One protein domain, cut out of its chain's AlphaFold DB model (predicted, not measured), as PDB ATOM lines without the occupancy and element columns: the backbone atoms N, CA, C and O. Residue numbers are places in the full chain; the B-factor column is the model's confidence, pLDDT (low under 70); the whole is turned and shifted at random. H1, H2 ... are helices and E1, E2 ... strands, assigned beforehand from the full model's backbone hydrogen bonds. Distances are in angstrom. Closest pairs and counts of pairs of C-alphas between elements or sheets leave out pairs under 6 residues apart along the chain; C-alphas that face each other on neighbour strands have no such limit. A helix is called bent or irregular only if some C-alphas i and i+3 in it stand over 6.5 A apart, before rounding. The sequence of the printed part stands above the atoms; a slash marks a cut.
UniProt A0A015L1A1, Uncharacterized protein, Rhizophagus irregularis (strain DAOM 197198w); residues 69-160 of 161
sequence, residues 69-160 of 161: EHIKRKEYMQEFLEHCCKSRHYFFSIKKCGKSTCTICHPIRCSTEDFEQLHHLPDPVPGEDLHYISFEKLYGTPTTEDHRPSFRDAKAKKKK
ATOM      1  N   GLU A  69      13.160  12.525 -36.452       91.06
ATOM      2  CA  GLU A  69      12.690  12.045 -37.752       91.06
ATOM      3  C   GLU A  69      13.288  10.682 -38.128       91.06
ATOM      4  O   GLU A  69      12.583   9.833 -38.665       91.06
ATOM      5  N   HIS A  70      14.559  10.429 -37.799       89.88
ATOM      6  CA  HIS A  70      15.152   9.102 -37.993       89.88
ATOM      7  C   HIS A  70      14.449   8.048 -37.137       89.88
ATOM      8  O   HIS A  70      14.148   6.969 -37.637       89.88
ATOM      9  N   ILE A  71      14.136   8.379 -35.881       87.12
ATOM     10  CA  ILE A  71      13.454   7.474 -34.947       87.12
ATOM     11  C   ILE A  71      12.007   7.199 -35.372       87.12
ATOM     12  O   ILE A  71      11.556   6.060 -35.282       87.12
ATOM     13  N   LYS A  72      11.292   8.203 -35.898       89.44
ATOM     14  CA  LYS A  72       9.920   8.041 -36.419       89.44
ATOM     15  C   LYS A  72       9.805   6.998 -37.528       89.44
ATOM     16  O   LYS A  72       8.755   6.392 -37.680       89.44
ATOM     17  N   ARG A  73      10.875   6.786 -38.298       89.75
ATOM     18  CA  ARG A  73      10.918   5.820 -39.409       89.75
ATOM     19  C   ARG A  73      11.230   4.390 -38.962       89.75
ATOM     20  O   ARG A  73      11.368   3.516 -39.809       89.75
ATOM     21  N   LYS A  74      11.405   4.153 -37.660       88.75
ATOM     22  CA  LYS A  74      11.707   2.837 -37.087       88.75
ATOM     23  C   LYS A  74      10.424   2.260 -36.505       88.75
ATOM     24  O   LYS A  74      10.026   2.644 -35.409       88.75
ATOM     25  N   GLU A  75       9.771   1.384 -37.262       88.81
ATOM     26  CA  GLU A  75       8.439   0.855 -36.931       88.81
ATOM     27  C   GLU A  75       8.416   0.170 -35.562       88.81
ATOM     28  O   GLU A  75       7.628   0.557 -34.705       88.81
ATOM     29  N   TYR A  76       9.350  -0.747 -35.302       87.00
ATOM     30  CA  TYR A  76       9.423  -1.439 -34.014       87.00
ATOM     31  C   TYR A  76       9.666  -0.474 -32.842       87.00
ATOM     32  O   TYR A  76       9.063  -0.612 -31.778       87.00
ATOM     33  N   MET A  77      10.501   0.554 -33.027       87.56
ATOM     34  CA  MET A  77      10.662   1.597 -32.015       87.56
ATOM     35  C   MET A  77       9.361   2.375 -31.782       87.56
ATOM     36  O   MET A  77       9.048   2.664 -30.630       87.56
ATOM     37  N   GLN A  78       8.583   2.700 -32.822       90.69
ATOM     38  CA  GLN A  78       7.274   3.343 -32.634       90.69
ATOM     39  C   GLN A  78       6.312   2.428 -31.863       90.69
ATOM     40  O   GLN A  78       5.719   2.876 -30.883       90.69
ATOM     41  N   GLU A  79       6.249   1.140 -32.207       91.81
ATOM     42  CA  GLU A  79       5.450   0.152 -31.471       91.81
ATOM     43  C   GLU A  79       5.860   0.077 -29.994       91.81
ATOM     44  O   GLU A  79       5.010   0.066 -29.105       91.81
ATOM     45  N   PHE A  80       7.163   0.075 -29.698       91.12
ATOM     46  CA  PHE A  80       7.657   0.073 -28.322       91.12
ATOM     47  C   PHE A  80       7.301   1.362 -27.567       91.12
ATOM     48  O   PHE A  80       6.906   1.306 -26.395       91.12
ATOM     49  N   LEU A  81       7.439   2.520 -28.219       91.62
ATOM     50  CA  LEU A  81       7.091   3.817 -27.639       91.62
ATOM     51  C   LEU A  81       5.600   3.879 -27.292       91.62
ATOM     52  O   LEU A  81       5.256   4.297 -26.190       91.62
ATOM     53  N   GLU A  82       4.729   3.402 -28.175       93.88
ATOM     54  CA  GLU A  82       3.285   3.337 -27.928       93.88
ATOM     55  C   GLU A  82       2.919   2.291 -26.866       93.88
ATOM     56  O   GLU A  82       2.036   2.517 -26.038       93.88
ATOM     57  N   HIS A  83       3.615   1.153 -26.848       94.44
ATOM     58  CA  HIS A  83       3.300   0.033 -25.965       94.44
ATOM     59  C   HIS A  83       3.764   0.232 -24.513       94.44
ATOM     60  O   HIS A  83       3.097  -0.227 -23.585       94.44
ATOM     61  N   CYS A  84       4.938   0.832 -24.305       93.75
ATOM     62  CA  CYS A  84       5.625   0.853 -23.006       93.75
ATOM     63  C   CYS A  84       5.982   2.245 -22.497       93.75
ATOM     64  O   CYS A  84       6.439   2.372 -21.356       93.75
ATOM     65  N   CYS A  85       5.836   3.285 -23.314       94.06
ATOM     66  CA  CYS A  85       6.254   4.620 -22.919       94.06
ATOM     67  C   CYS A  85       5.054   5.528 -22.656       94.06
ATOM     68  O   CYS A  85       4.047   5.512 -23.353       94.06
ATOM     69  N   LYS A  86       5.194   6.384 -21.646       93.44
ATOM     70  CA  LYS A  86       4.321   7.536 -21.438       93.44
ATOM     71  C   LYS A  86       5.175   8.789 -21.568       93.44
ATOM     72  O   LYS A  86       5.995   9.083 -20.692       93.44
ATOM     73  N   SER A  87       4.967   9.499 -22.672       93.00
ATOM     74  CA  SER A  87       5.549  10.811 -22.937       93.00
ATOM     75  C   SER A  87       4.604  11.902 -22.441       93.00
ATOM     76  O   SER A  87       3.437  11.937 -22.832       93.00
ATOM     77  N   ARG A  88       5.102  12.768 -21.560       92.12
ATOM     78  CA  ARG A  88       4.426  13.961 -21.041       92.12
ATOM     79  C   ARG A  88       5.301  15.184 -21.271       92.12
ATOM     80  O   ARG A  88       6.475  15.069 -21.611       92.12
ATOM     81  N   HIS A  89       4.754  16.369 -21.029       90.69
ATOM     82  CA  HIS A  89       5.496  17.614 -21.198       90.69
ATOM     83  C   HIS A  89       6.742  17.722 -20.301       90.69
ATOM     84  O   HIS A  89       7.748  18.275 -20.735       90.69
ATOM     85  N   TYR A  90       6.689  17.196 -19.071       88.81
ATOM     86  CA  TYR A  90       7.793  17.307 -18.105       88.81
ATOM     87  C   TYR A  90       8.566  16.017 -17.865       88.81
ATOM     88  O   TYR A  90       9.620  16.050 -17.235       88.81
ATOM     89  N   PHE A  91       8.057  14.880 -18.327       91.56
ATOM     90  CA  PHE A  91       8.728  13.610 -18.119       91.56
ATOM     91  C   PHE A  91       8.450  12.635 -19.250       91.56
ATOM     92  O   PHE A  91       7.424  12.682 -19.926       91.56
ATOM     93  N   PHE A  92       9.370  11.696 -19.395       93.44
ATOM     94  CA  PHE A  92       9.218  10.527 -20.232       93.44
ATOM     95  C   PHE A  92       9.454   9.310 -19.349       93.44
ATOM     96  O   PHE A  92      10.466   9.232 -18.654       93.44
ATOM     97  N   SER A  93       8.504   8.383 -19.329       93.69
ATOM     98  CA  SER A  93       8.586   7.191 -18.484       93.69
ATOM     99  C   SER A  93       8.433   5.936 -19.323       93.69
ATOM    100  O   SER A  93       7.594   5.892 -20.219       93.69
ATOM    101  N   ILE A  94       9.233   4.920 -19.009       93.69
ATOM    102  CA  ILE A  94       9.193   3.608 -19.649       93.69
ATOM    103  C   ILE A  94       8.766   2.598 -18.589       93.69
ATOM    104  O   ILE A  94       9.441   2.448 -17.571       93.69
ATOM    105  N   LYS A  95       7.669   1.885 -18.833       93.31
ATOM    106  CA  LYS A  95       7.233   0.747 -18.026       93.31
ATOM    107  C   LYS A  95       6.817  -0.369 -18.979       93.31
ATOM    108  O   LYS A  95       5.955  -0.173 -19.827       93.31
ATOM    109  N   LYS A  96       7.435  -1.547 -18.847       94.25
ATOM    110  CA  LYS A  96       7.042  -2.732 -19.628       94.25
ATOM    111  C   LYS A  96       5.583  -3.115 -19.348       94.25
ATOM    112  O   LYS A  96       5.004  -2.655 -18.373       94.25
ATOM    113  N   CYS A  97       4.992  -4.003 -20.144       93.81
ATOM    114  CA  CYS A  97       3.617  -4.453 -19.897       93.81
ATOM    115  C   CYS A  97       3.493  -5.596 -18.872       93.81
ATOM    116  O   CYS A  97       2.380  -5.973 -18.518       93.81
ATOM    117  N   GLY A  98       4.610  -6.187 -18.427       93.50
ATOM    118  CA  GLY A  98       4.630  -7.296 -17.461       93.50
ATOM    119  C   GLY A  98       4.329  -8.682 -18.046       93.50
ATOM    120  O   GLY A  98       4.605  -9.687 -17.401       93.50
ATOM    121  N   LYS A  99       3.828  -8.775 -19.284       93.94
ATOM    122  CA  LYS A  99       3.510 -10.063 -19.921       93.94
ATOM    123  C   LYS A  99       4.790 -10.786 -20.353       93.94
ATOM    124  O   LYS A  99       5.546 -10.270 -21.175       93.94
ATOM    125  N   SER A 100       5.000 -12.008 -19.864       92.06
ATOM    126  CA  SER A 100       6.175 -12.834 -20.200       92.06
ATOM    127  C   SER A 100       6.254 -13.203 -21.687       92.06
ATOM    128  O   SER A 100       7.341 -13.338 -22.239       92.06
ATOM    129  N   THR A 101       5.111 -13.306 -22.363       94.56
ATOM    130  CA  THR A 101       5.017 -13.630 -23.794       94.56
ATOM    131  C   THR A 101       5.041 -12.402 -24.707       94.56
ATOM    132  O   THR A 101       4.883 -12.537 -25.917       94.56
ATOM    133  N   CYS A 102       5.227 -11.191 -24.167       91.56
ATOM    134  CA  CYS A 102       5.250  -9.981 -24.984       91.56
ATOM    135  C   CYS A 102       6.473  -9.959 -25.909       91.56
ATOM    136  O   CYS A 102       7.610  -9.925 -25.443       91.56
ATOM    137  N   THR A 103       6.244  -9.900 -27.216       89.88
ATOM    138  CA  THR A 103       7.301  -9.797 -28.235       89.88
ATOM    139  C   THR A 103       7.848  -8.375 -28.394       89.88
ATOM    140  O   THR A 103       8.964  -8.205 -28.874       89.88
ATOM    141  N   ILE A 104       7.106  -7.358 -27.941       89.94
ATOM    142  CA  ILE A 104       7.505  -5.944 -28.032       89.94
ATOM    143  C   ILE A 104       8.486  -5.582 -26.911       89.94
ATOM    144  O   ILE A 104       9.579  -5.090 -27.153       89.94
ATOM    145  N   CYS A 105       8.126  -5.820 -25.644       89.50
ATOM    146  CA  CYS A 105       8.968  -5.404 -24.516       89.50
ATOM    147  C   CYS A 105       9.712  -6.548 -23.828       89.50
ATOM    148  O   CYS A 105      10.650  -6.279 -23.068       89.50
ATOM    149  N   HIS A 106       9.365  -7.806 -24.134       87.31
ATOM    150  CA  HIS A 106       9.910  -9.017 -23.515       87.31
ATOM    151  C   HIS A 106       9.712  -9.087 -21.989       87.31
ATOM    152  O   HIS A 106       9.340  -8.088 -21.367       87.31
ATOM    153  N   PRO A 107      10.005 -10.238 -21.350       90.69
ATOM    154  CA  PRO A 107       9.868 -10.372 -19.907       90.69
ATOM    155  C   PRO A 107      10.542  -9.254 -19.099       90.69
ATOM    156  O   PRO A 107      11.578  -8.680 -19.480       90.69
ATOM    157  N   ILE A 108       9.927  -8.949 -17.960       92.81
ATOM    158  CA  ILE A 108      10.524  -8.133 -16.904       92.81
ATOM    159  C   ILE A 108      11.725  -8.872 -16.300       92.81
ATOM    160  O   ILE A 108      11.803 -10.097 -16.360       92.81
ATOM    161  N   ARG A 109      12.700  -8.118 -15.782       90.00
ATOM    162  CA  ARG A 109      13.913  -8.682 -15.160       90.00
ATOM    163  C   ARG A 109      13.845  -8.718 -13.630       90.00
ATOM    164  O   ARG A 109      14.705  -9.333 -13.016       90.00
ATOM    165  N   CYS A 110      12.874  -8.027 -13.041       91.38
ATOM    166  CA  CYS A 110      12.596  -8.036 -11.608       91.38
ATOM    167  C   CYS A 110      11.520  -9.078 -11.274       91.38
ATOM    168  O   CYS A 110      10.943  -9.687 -12.180       91.38
ATOM    169  N   SER A 111      11.246  -9.259  -9.981       95.06
ATOM    170  CA  SER A 111      10.133 -10.090  -9.533       95.06
ATOM    171  C   SER A 111       8.793  -9.501  -9.991       95.06
ATOM    172  O   SER A 111       8.678  -8.299 -10.262       95.06
ATOM    173  N   THR A 112       7.773 -10.353 -10.094       94.25
ATOM    174  CA  THR A 112       6.403  -9.905 -10.377       94.25
ATOM    175  C   THR A 112       5.887  -8.993  -9.264       94.25
ATOM    176  O   THR A 112       5.283  -7.971  -9.564       94.25
ATOM    177  N   GLU A 113       6.200  -9.312  -8.005       95.56
ATOM    178  CA  GLU A 113       5.793  -8.539  -6.827       95.56
ATOM    179  C   GLU A 113       6.339  -7.105  -6.860       95.56
ATOM    180  O   GLU A 113       5.574  -6.152  -6.728       95.56
ATOM    181  N   ASP A 114       7.639  -6.931  -7.129       95.62
ATOM    182  CA  ASP A 114       8.232  -5.595  -7.268       95.62
ATOM    183  C   ASP A 114       7.613  -4.843  -8.448       95.62
ATOM    184  O   ASP A 114       7.366  -3.642  -8.387       95.62
ATOM    185  N   PHE A 115       7.364  -5.550  -9.554       95.75
ATOM    186  CA  PHE A 115       6.851  -4.946 -10.775       95.75
ATOM    187  C   PHE A 115       5.415  -4.434 -10.637       95.75
ATOM    188  O   PHE A 115       5.073  -3.397 -11.216       95.75
ATOM    189  N   GLU A 116       4.575  -5.147  -9.890       94.00
ATOM    190  CA  GLU A 116       3.185  -4.770  -9.630       94.00
ATOM    191  C   GLU A 116       3.078  -3.464  -8.836       94.00
ATOM    192  O   GLU A 116       2.145  -2.695  -9.066       94.00
ATOM    193  N   GLN A 117       4.072  -3.163  -7.996       94.69
ATOM    194  CA  GLN A 117       4.155  -1.913  -7.233       94.69
ATOM    195  C   GLN A 117       4.608  -0.711  -8.080       94.69
ATOM    196  O   GLN A 117       4.491   0.439  -7.653       94.69
ATOM    197  N   LEU A 118       5.139  -0.943  -9.286       94.56
ATOM    198  CA  LEU A 118       5.607   0.132 -10.157       94.56
ATOM    199  C   LEU A 118       4.447   0.743 -10.939       94.56
ATOM    200  O   LEU A 118       3.737   0.070 -11.684       94.56
ATOM    201  N   HIS A 119       4.331   2.062 -10.902       94.62
ATOM    202  CA  HIS A 119       3.403   2.833 -11.722       94.62
ATOM    203  C   HIS A 119       4.138   3.921 -12.508       94.62
ATOM    204  O   HIS A 119       5.252   4.324 -12.163       94.62
ATOM    205  N   HIS A 120       3.518   4.402 -13.589       93.44
ATOM    206  CA  HIS A 120       4.006   5.612 -14.249       93.44
ATOM    207  C   HIS A 120       3.932   6.795 -13.281       93.44
ATOM    208  O   HIS A 120       3.038   6.852 -12.436       93.44
ATOM    209  N   LEU A 121       4.845   7.751 -13.448       93.12
ATOM    210  CA  LEU A 121       4.808   8.990 -12.683       93.12
ATOM    211  C   LEU A 121       3.467   9.714 -12.909       93.12
ATOM    212  O   LEU A 121       2.992   9.757 -14.053       93.12
ATOM    213  N   PRO A 122       2.849  10.253 -11.845       93.81
ATOM    214  CA  PRO A 122       1.642  11.048 -11.971       93.81
ATOM    215  C   PRO A 122       1.960  12.432 -12.550       93.81
ATOM    216  O   PRO A 122       3.041  12.988 -12.360       93.81
ATOM    217  N   ASP A 123       0.990  12.992 -13.263       93.50
ATOM    218  CA  ASP A 123       0.995  14.384 -13.699       93.50
ATOM    219  C   ASP A 123       0.656  15.305 -12.499       93.50
ATOM    220  O   ASP A 123      -0.034  14.865 -11.575       93.50
ATOM    221  N   PRO A 124       1.092  16.580 -12.477       90.75
ATOM    222  CA  PRO A 124       0.756  17.497 -11.386       90.75
ATOM    223  C   PRO A 124      -0.758  17.748 -11.300       90.75
ATOM    224  O   PRO A 124      -1.344  18.266 -12.250       90.75
ATOM    225  N   VAL A 125      -1.380  17.447 -10.154       92.06
ATOM    226  CA  VAL A 125      -2.814  17.691  -9.898       92.06
ATOM    227  C   VAL A 125      -2.978  18.708  -8.763       92.06
ATOM    228  O   VAL A 125      -2.412  18.492  -7.692       92.06
ATOM    229  N   PRO A 126      -3.678  19.836  -8.970       91.94
ATOM    230  CA  PRO A 126      -3.859  20.856  -7.944       91.94
ATOM    231  C   PRO A 126      -4.723  20.315  -6.802       91.94
ATOM    232  O   PRO A 126      -5.715  19.627  -7.045       91.94
ATOM    233  N   GLY A 127      -4.319  20.614  -5.572       90.56
ATOM    234  CA  GLY A 127      -5.073  20.335  -4.358       90.56
ATOM    235  C   GLY A 127      -6.143  21.388  -4.079       90.56
ATOM    236  O   GLY A 127      -6.397  22.288  -4.883       90.56
ATOM    237  N   GLU A 128      -6.792  21.237  -2.926       89.75
ATOM    238  CA  GLU A 128      -7.762  22.210  -2.407       89.75
ATOM    239  C   GLU A 128      -7.067  23.418  -1.771       89.75
ATOM    240  O   GLU A 128      -7.561  24.543  -1.843       89.75
ATOM    241  N   ASP A 129      -5.895  23.193  -1.183       86.31
ATOM    242  CA  ASP A 129      -4.961  24.245  -0.832       86.31
ATOM    243  C   ASP A 129      -4.151  24.638  -2.078       86.31
ATOM    244  O   ASP A 129      -4.088  23.897  -3.055       86.31
ATOM    245  N   LEU A 130      -3.540  25.826  -2.095       85.38
ATOM    246  CA  LEU A 130      -2.811  26.380  -3.255       85.38
ATOM    247  C   LEU A 130      -1.546  25.580  -3.667       85.38
ATOM    248  O   LEU A 130      -0.660  26.117  -4.333       85.38
ATOM    249  N   HIS A 131      -1.461  24.306  -3.295       90.50
ATOM    250  CA  HIS A 131      -0.396  23.362  -3.582       90.50
ATOM    251  C   HIS A 131      -0.880  22.235  -4.500       90.50
ATOM    252  O   HIS A 131      -2.063  22.074  -4.793       90.50
ATOM    253  N   TYR A 132       0.068  21.451  -5.003       92.75
ATOM    254  CA  TYR A 132      -0.233  20.214  -5.714       92.75
ATOM    255  C   TYR A 132      -0.486  19.081  -4.716       92.75
ATOM    256  O   TYR A 132       0.124  19.037  -3.649       92.75
ATOM    257  N   ILE A 133      -1.359  18.144  -5.088       94.69
ATOM    258  CA  ILE A 133      -1.563  16.901  -4.345       94.69
ATOM    259  C   ILE A 133      -0.222  16.155  -4.261       94.69
ATOM    260  O   ILE A 133       0.539  16.129  -5.232       94.69
ATOM    261  N   SER A 134       0.068  15.556  -3.102       95.44
ATOM    262  CA  SER A 134       1.332  14.854  -2.880       95.44
ATOM    263  C   SER A 134       1.493  13.640  -3.796       95.44
ATOM    264  O   SER A 134       0.518  13.034  -4.255       95.44
ATOM    265  N   PHE A 135       2.748  13.265  -4.042       94.81
ATOM    266  CA  PHE A 135       3.085  12.117  -4.878       94.81
ATOM    267  C   PHE A 135       2.470  10.828  -4.332       94.81
ATOM    268  O   PHE A 135       1.878  10.079  -5.097       94.81
ATOM    269  N   GLU A 136       2.544  10.601  -3.019       95.62
ATOM    270  CA  GLU A 136       2.063   9.379  -2.364       95.62
ATOM    271  C   GLU A 136       0.568   9.166  -2.607       95.62
ATOM    272  O   GLU A 136       0.125   8.042  -2.818       95.62
ATOM    273  N   LYS A 137      -0.211  10.254  -2.623       95.75
ATOM    274  CA  LYS A 137      -1.652  10.201  -2.876       95.75
ATOM    275  C   LYS A 137      -1.987   9.971  -4.353       95.75
ATOM    276  O   LYS A 137      -3.042   9.415  -4.648       95.75
ATOM    277  N   LEU A 138      -1.128  10.410  -5.276       95.56
ATOM    278  CA  LEU A 138      -1.355  10.271  -6.719       95.56
ATOM    279  C   LEU A 138      -0.713   9.024  -7.330       95.56
ATOM    280  O   LEU A 138      -1.124   8.605  -8.415       95.56
ATOM    281  N   TYR A 139       0.309   8.445  -6.705       96.25
ATOM    282  CA  TYR A 139       1.050   7.339  -7.293       96.25
ATOM    283  C   TYR A 139       0.137   6.126  -7.508       96.25
ATOM    284  O   TYR A 139      -0.613   5.725  -6.624       96.25
ATOM    285  N   GLY A 140       0.153   5.580  -8.725       94.44
ATOM    286  CA  GLY A 140      -0.755   4.503  -9.131       94.44
ATOM    287  C   GLY A 140      -2.157   4.944  -9.553       94.44
ATOM    288  O   GLY A 140      -2.915   4.122 -10.065       94.44
ATOM    289  N   THR A 141      -2.493   6.232  -9.442       94.50
ATOM    290  CA  THR A 141      -3.779   6.770  -9.908       94.50
ATOM    291  C   THR A 141      -3.685   7.348 -11.331       94.50
ATOM    292  O   THR A 141      -2.619   7.813 -11.750       94.50
ATOM    293  N   PRO A 142      -4.775   7.326 -12.123       92.19
ATOM    294  CA  PRO A 142      -4.807   7.991 -13.423       92.19
ATOM    295  C   PRO A 142      -4.755   9.519 -13.293       92.19
ATOM    296  O   PRO A 142      -5.566  10.119 -12.592       92.19
ATOM    297  N   THR A 143      -3.856  10.157 -14.043       93.88
ATOM    298  CA  THR A 143      -3.711  11.620 -14.117       93.88
ATOM    299  C   THR A 143      -3.620  12.107 -15.566       93.88
ATOM    300  O   THR A 143      -3.299  11.333 -16.481       93.88
ATOM    301  N   THR A 144      -3.878  13.401 -15.781       92.00
ATOM    302  CA  THR A 144      -3.804  14.069 -17.091       92.00
ATOM    303  C   THR A 144      -2.913  15.310 -17.041       92.00
ATOM    304  O   THR A 144      -2.629  15.865 -15.981       92.00
ATOM    305  N   GLU A 145      -2.489  15.791 -18.209       91.12
ATOM    306  CA  GLU A 145      -1.643  16.986 -18.319       91.12
ATOM    307  C   GLU A 145      -2.408  18.317 -18.192       91.12
ATOM    308  O   GLU A 145      -1.823  19.387 -18.378       91.12
ATOM    309  N   ASP A 146      -3.709  18.289 -17.896       89.12
ATOM    310  CA  ASP A 146      -4.578  19.471 -17.970       89.12
ATOM    311  C   ASP A 146      -4.167  20.597 -17.017       89.12
ATOM    312  O   ASP A 146      -4.412  21.778 -17.289       89.12
ATOM    313  N   HIS A 147      -3.505  20.236 -15.919       85.94
ATOM    314  CA  HIS A 147      -3.099  21.159 -14.867       85.94
ATOM    315  C   HIS A 147      -1.608  21.507 -14.880       85.94
ATOM    316  O   HIS A 147      -1.118  22.144 -13.939       85.94
ATOM    317  N   ARG A 148      -0.879  21.151 -15.948       84.25
ATOM    318  CA  ARG A 148       0.529  21.536 -16.086       84.25
ATOM    319  C   ARG A 148       0.667  23.071 -16.067       84.25
ATOM    320  O   ARG A 148      -0.071  23.743 -16.799       84.25
ATOM    321  N   PRO A 149       1.597  23.649 -15.279       79.25
ATOM    322  CA  PRO A 149       1.766  25.099 -15.160       79.25
ATOM    323  C   PRO A 149       1.826  25.826 -16.508       79.25
ATOM    324  O   PRO A 149       1.065  26.765 -16.741       79.25
ATOM    325  N   SER A 150       2.629  25.314 -17.447       79.00
ATOM    326  CA  SER A 150       2.834  25.930 -18.766       79.00
ATOM    327  C   SER A 150       1.562  26.029 -19.619       79.00
ATOM    328  O   SER A 150       1.474  26.867 -20.516       79.00
ATOM    329  N   PHE A 151       0.549  25.200 -19.351       72.62
ATOM    330  CA  PHE A 151      -0.707  25.203 -20.101       72.62
ATOM    331  C   PHE A 151      -1.748  26.165 -19.528       72.62
ATOM    332  O   PHE A 151      -2.561  26.705 -20.285       72.62
ATOM    333  N   ARG A 152      -1.709  26.421 -18.213       64.44
ATOM    334  CA  ARG A 152      -2.610  27.379 -17.552       64.44
ATOM    335  C   ARG A 152      -2.353  28.798 -18.060       64.44
ATOM    336  O   ARG A 152      -3.299  29.485 -18.446       64.44
ATOM    337  N   ASP A 153      -1.085  29.174 -18.201       61.00
ATOM    338  CA  ASP A 153      -0.690  30.485 -18.730       61.00
ATOM    339  C   ASP A 153      -1.028  30.645 -20.218       61.00
ATOM    340  O   ASP A 153      -1.466  31.710 -20.661       61.00
ATOM    341  N   ALA A 154      -0.895  29.570 -21.002       59.78
ATOM    342  CA  ALA A 154      -1.255  29.573 -22.418       59.78
ATOM    343  C   ALA A 154      -2.771  29.766 -22.636       59.78
ATOM    344  O   ALA A 154      -3.176  30.506 -23.535       59.78
ATOM    345  N   LYS A 155      -3.621  29.154 -21.797       59.00
ATOM    346  CA  LYS A 155      -5.082  29.367 -21.826       59.00
ATOM    347  C   LYS A 155      -5.474  30.771 -21.351       59.00
ATOM    348  O   LYS A 155      -6.362  31.377 -21.947       59.00
ATOM    349  N   ALA A 156      -4.804  31.307 -20.328       58.62
ATOM    350  CA  ALA A 156      -5.048  32.663 -19.834       58.62
ATOM    351  C   ALA A 156      -4.708  33.740 -20.882       58.62
ATOM    352  O   ALA A 156      -5.438  34.720 -21.013       58.62
ATOM    353  N   LYS A 157      -3.648  33.534 -21.676       57.06
ATOM    354  CA  LYS A 157      -3.295  34.421 -22.798       57.06
ATOM    355  C   LYS A 157      -4.285  34.333 -23.964       57.06
ATOM    356  O   LYS A 157      -4.611  35.360 -24.545       57.06
ATOM    357  N   LYS A 158      -4.816  33.144 -24.273       55.62
ATOM    358  CA  LYS A 158      -5.815  32.960 -25.347       55.62
ATOM    359  C   LYS A 158      -7.191  33.565 -25.046       55.62
ATOM    360  O   LYS A 158      -7.921  33.849 -25.980       55.62
ATOM    361  N   LYS A 159      -7.552  33.770 -23.775       52.31
ATOM    362  CA  LYS A 159      -8.806  34.443 -23.376       52.31
ATOM    363  C   LYS A 159      -8.756  35.977 -23.467       52.31
ATOM    364  O   LYS A 159      -9.757  36.618 -23.172       52.31
ATOM    365  N   LYS A 160      -7.603  36.563 -23.804       46.59
ATOM    366  CA  LYS A 160      -7.394  38.020 -23.895       46.59
ATOM    367  C   LYS A 160      -7.315  38.539 -25.341       46.59
ATOM    368  O   LYS A 160      -6.773  39.621 -25.547       46.59
TER     369      LYS A 160
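Overview. This is residues 69 to 160 of the 161 residues of an uncharacterized protein of Rhizophagus irregularis (strain DAOM 197198w) (UniProt A0A015L1A1). A thin, flat and loose arrangement of long loops has a small strand hairpin, E1 and E2, near its middle, with H2 leading straight into it. Residues 69 to 75, with H1, stick out beyond H2, and residues 152 to 160, mostly of H5, stick out as a free arm. The printed part has 92 residues, in the order H1 H2 E1 E2 H3 H4 H5, and the one sheet is antiparallel. It is mostly helix by class, though under half of the residues are in named elements; the radius of gyration of the C-alphas is 17.0 A and the spans are 51 by 36 by 13 A.

Along the chain. H1 is residues 69 to 72, with C-alpha 69 at (12.690, 12.045, -37.752). H2, residues 75 to 84, is 14.2 A long. E1 is residues 85 to 87 and E2 residues 92 to 94. H3 is residues 112 to 116 and H4 residues 135 to 138. H5, residues 149 to 158, is 14.9 A long and ends with C-alpha 158 at (-5.815, 32.960, -25.347).

Arrangement. E1 and E2 form a hairpin, antiparallel at 172 degrees, with N 86 and O 93 within hydrogen-bond range at 2.8 A. The closest C-alphas of H2 and E2, those of Cys 84 and Ile 94, are 5.6 A apart. H1 and H2 only just touch, only at the corner by their link, with 3 pairs of C-alphas within 8 A, the closest being Lys 72 and Gln 78 at 6.6 A. H3, H4 and H5 touch no helix. Every O i to N i+4 pair is within hydrogen-bond range in H2 and H3, and 4 of 6 are in H5; H1 and H4 are too short for such a pair.

Size, cuts and confidence. The C-alphas of Ser 111 and Lys 160, the two farthest apart, are 53.2 A apart. The printed part has no cut. The links E2 to H3 and H3 to H4 are long. Residues 152 to 160 have pLDDT under 70.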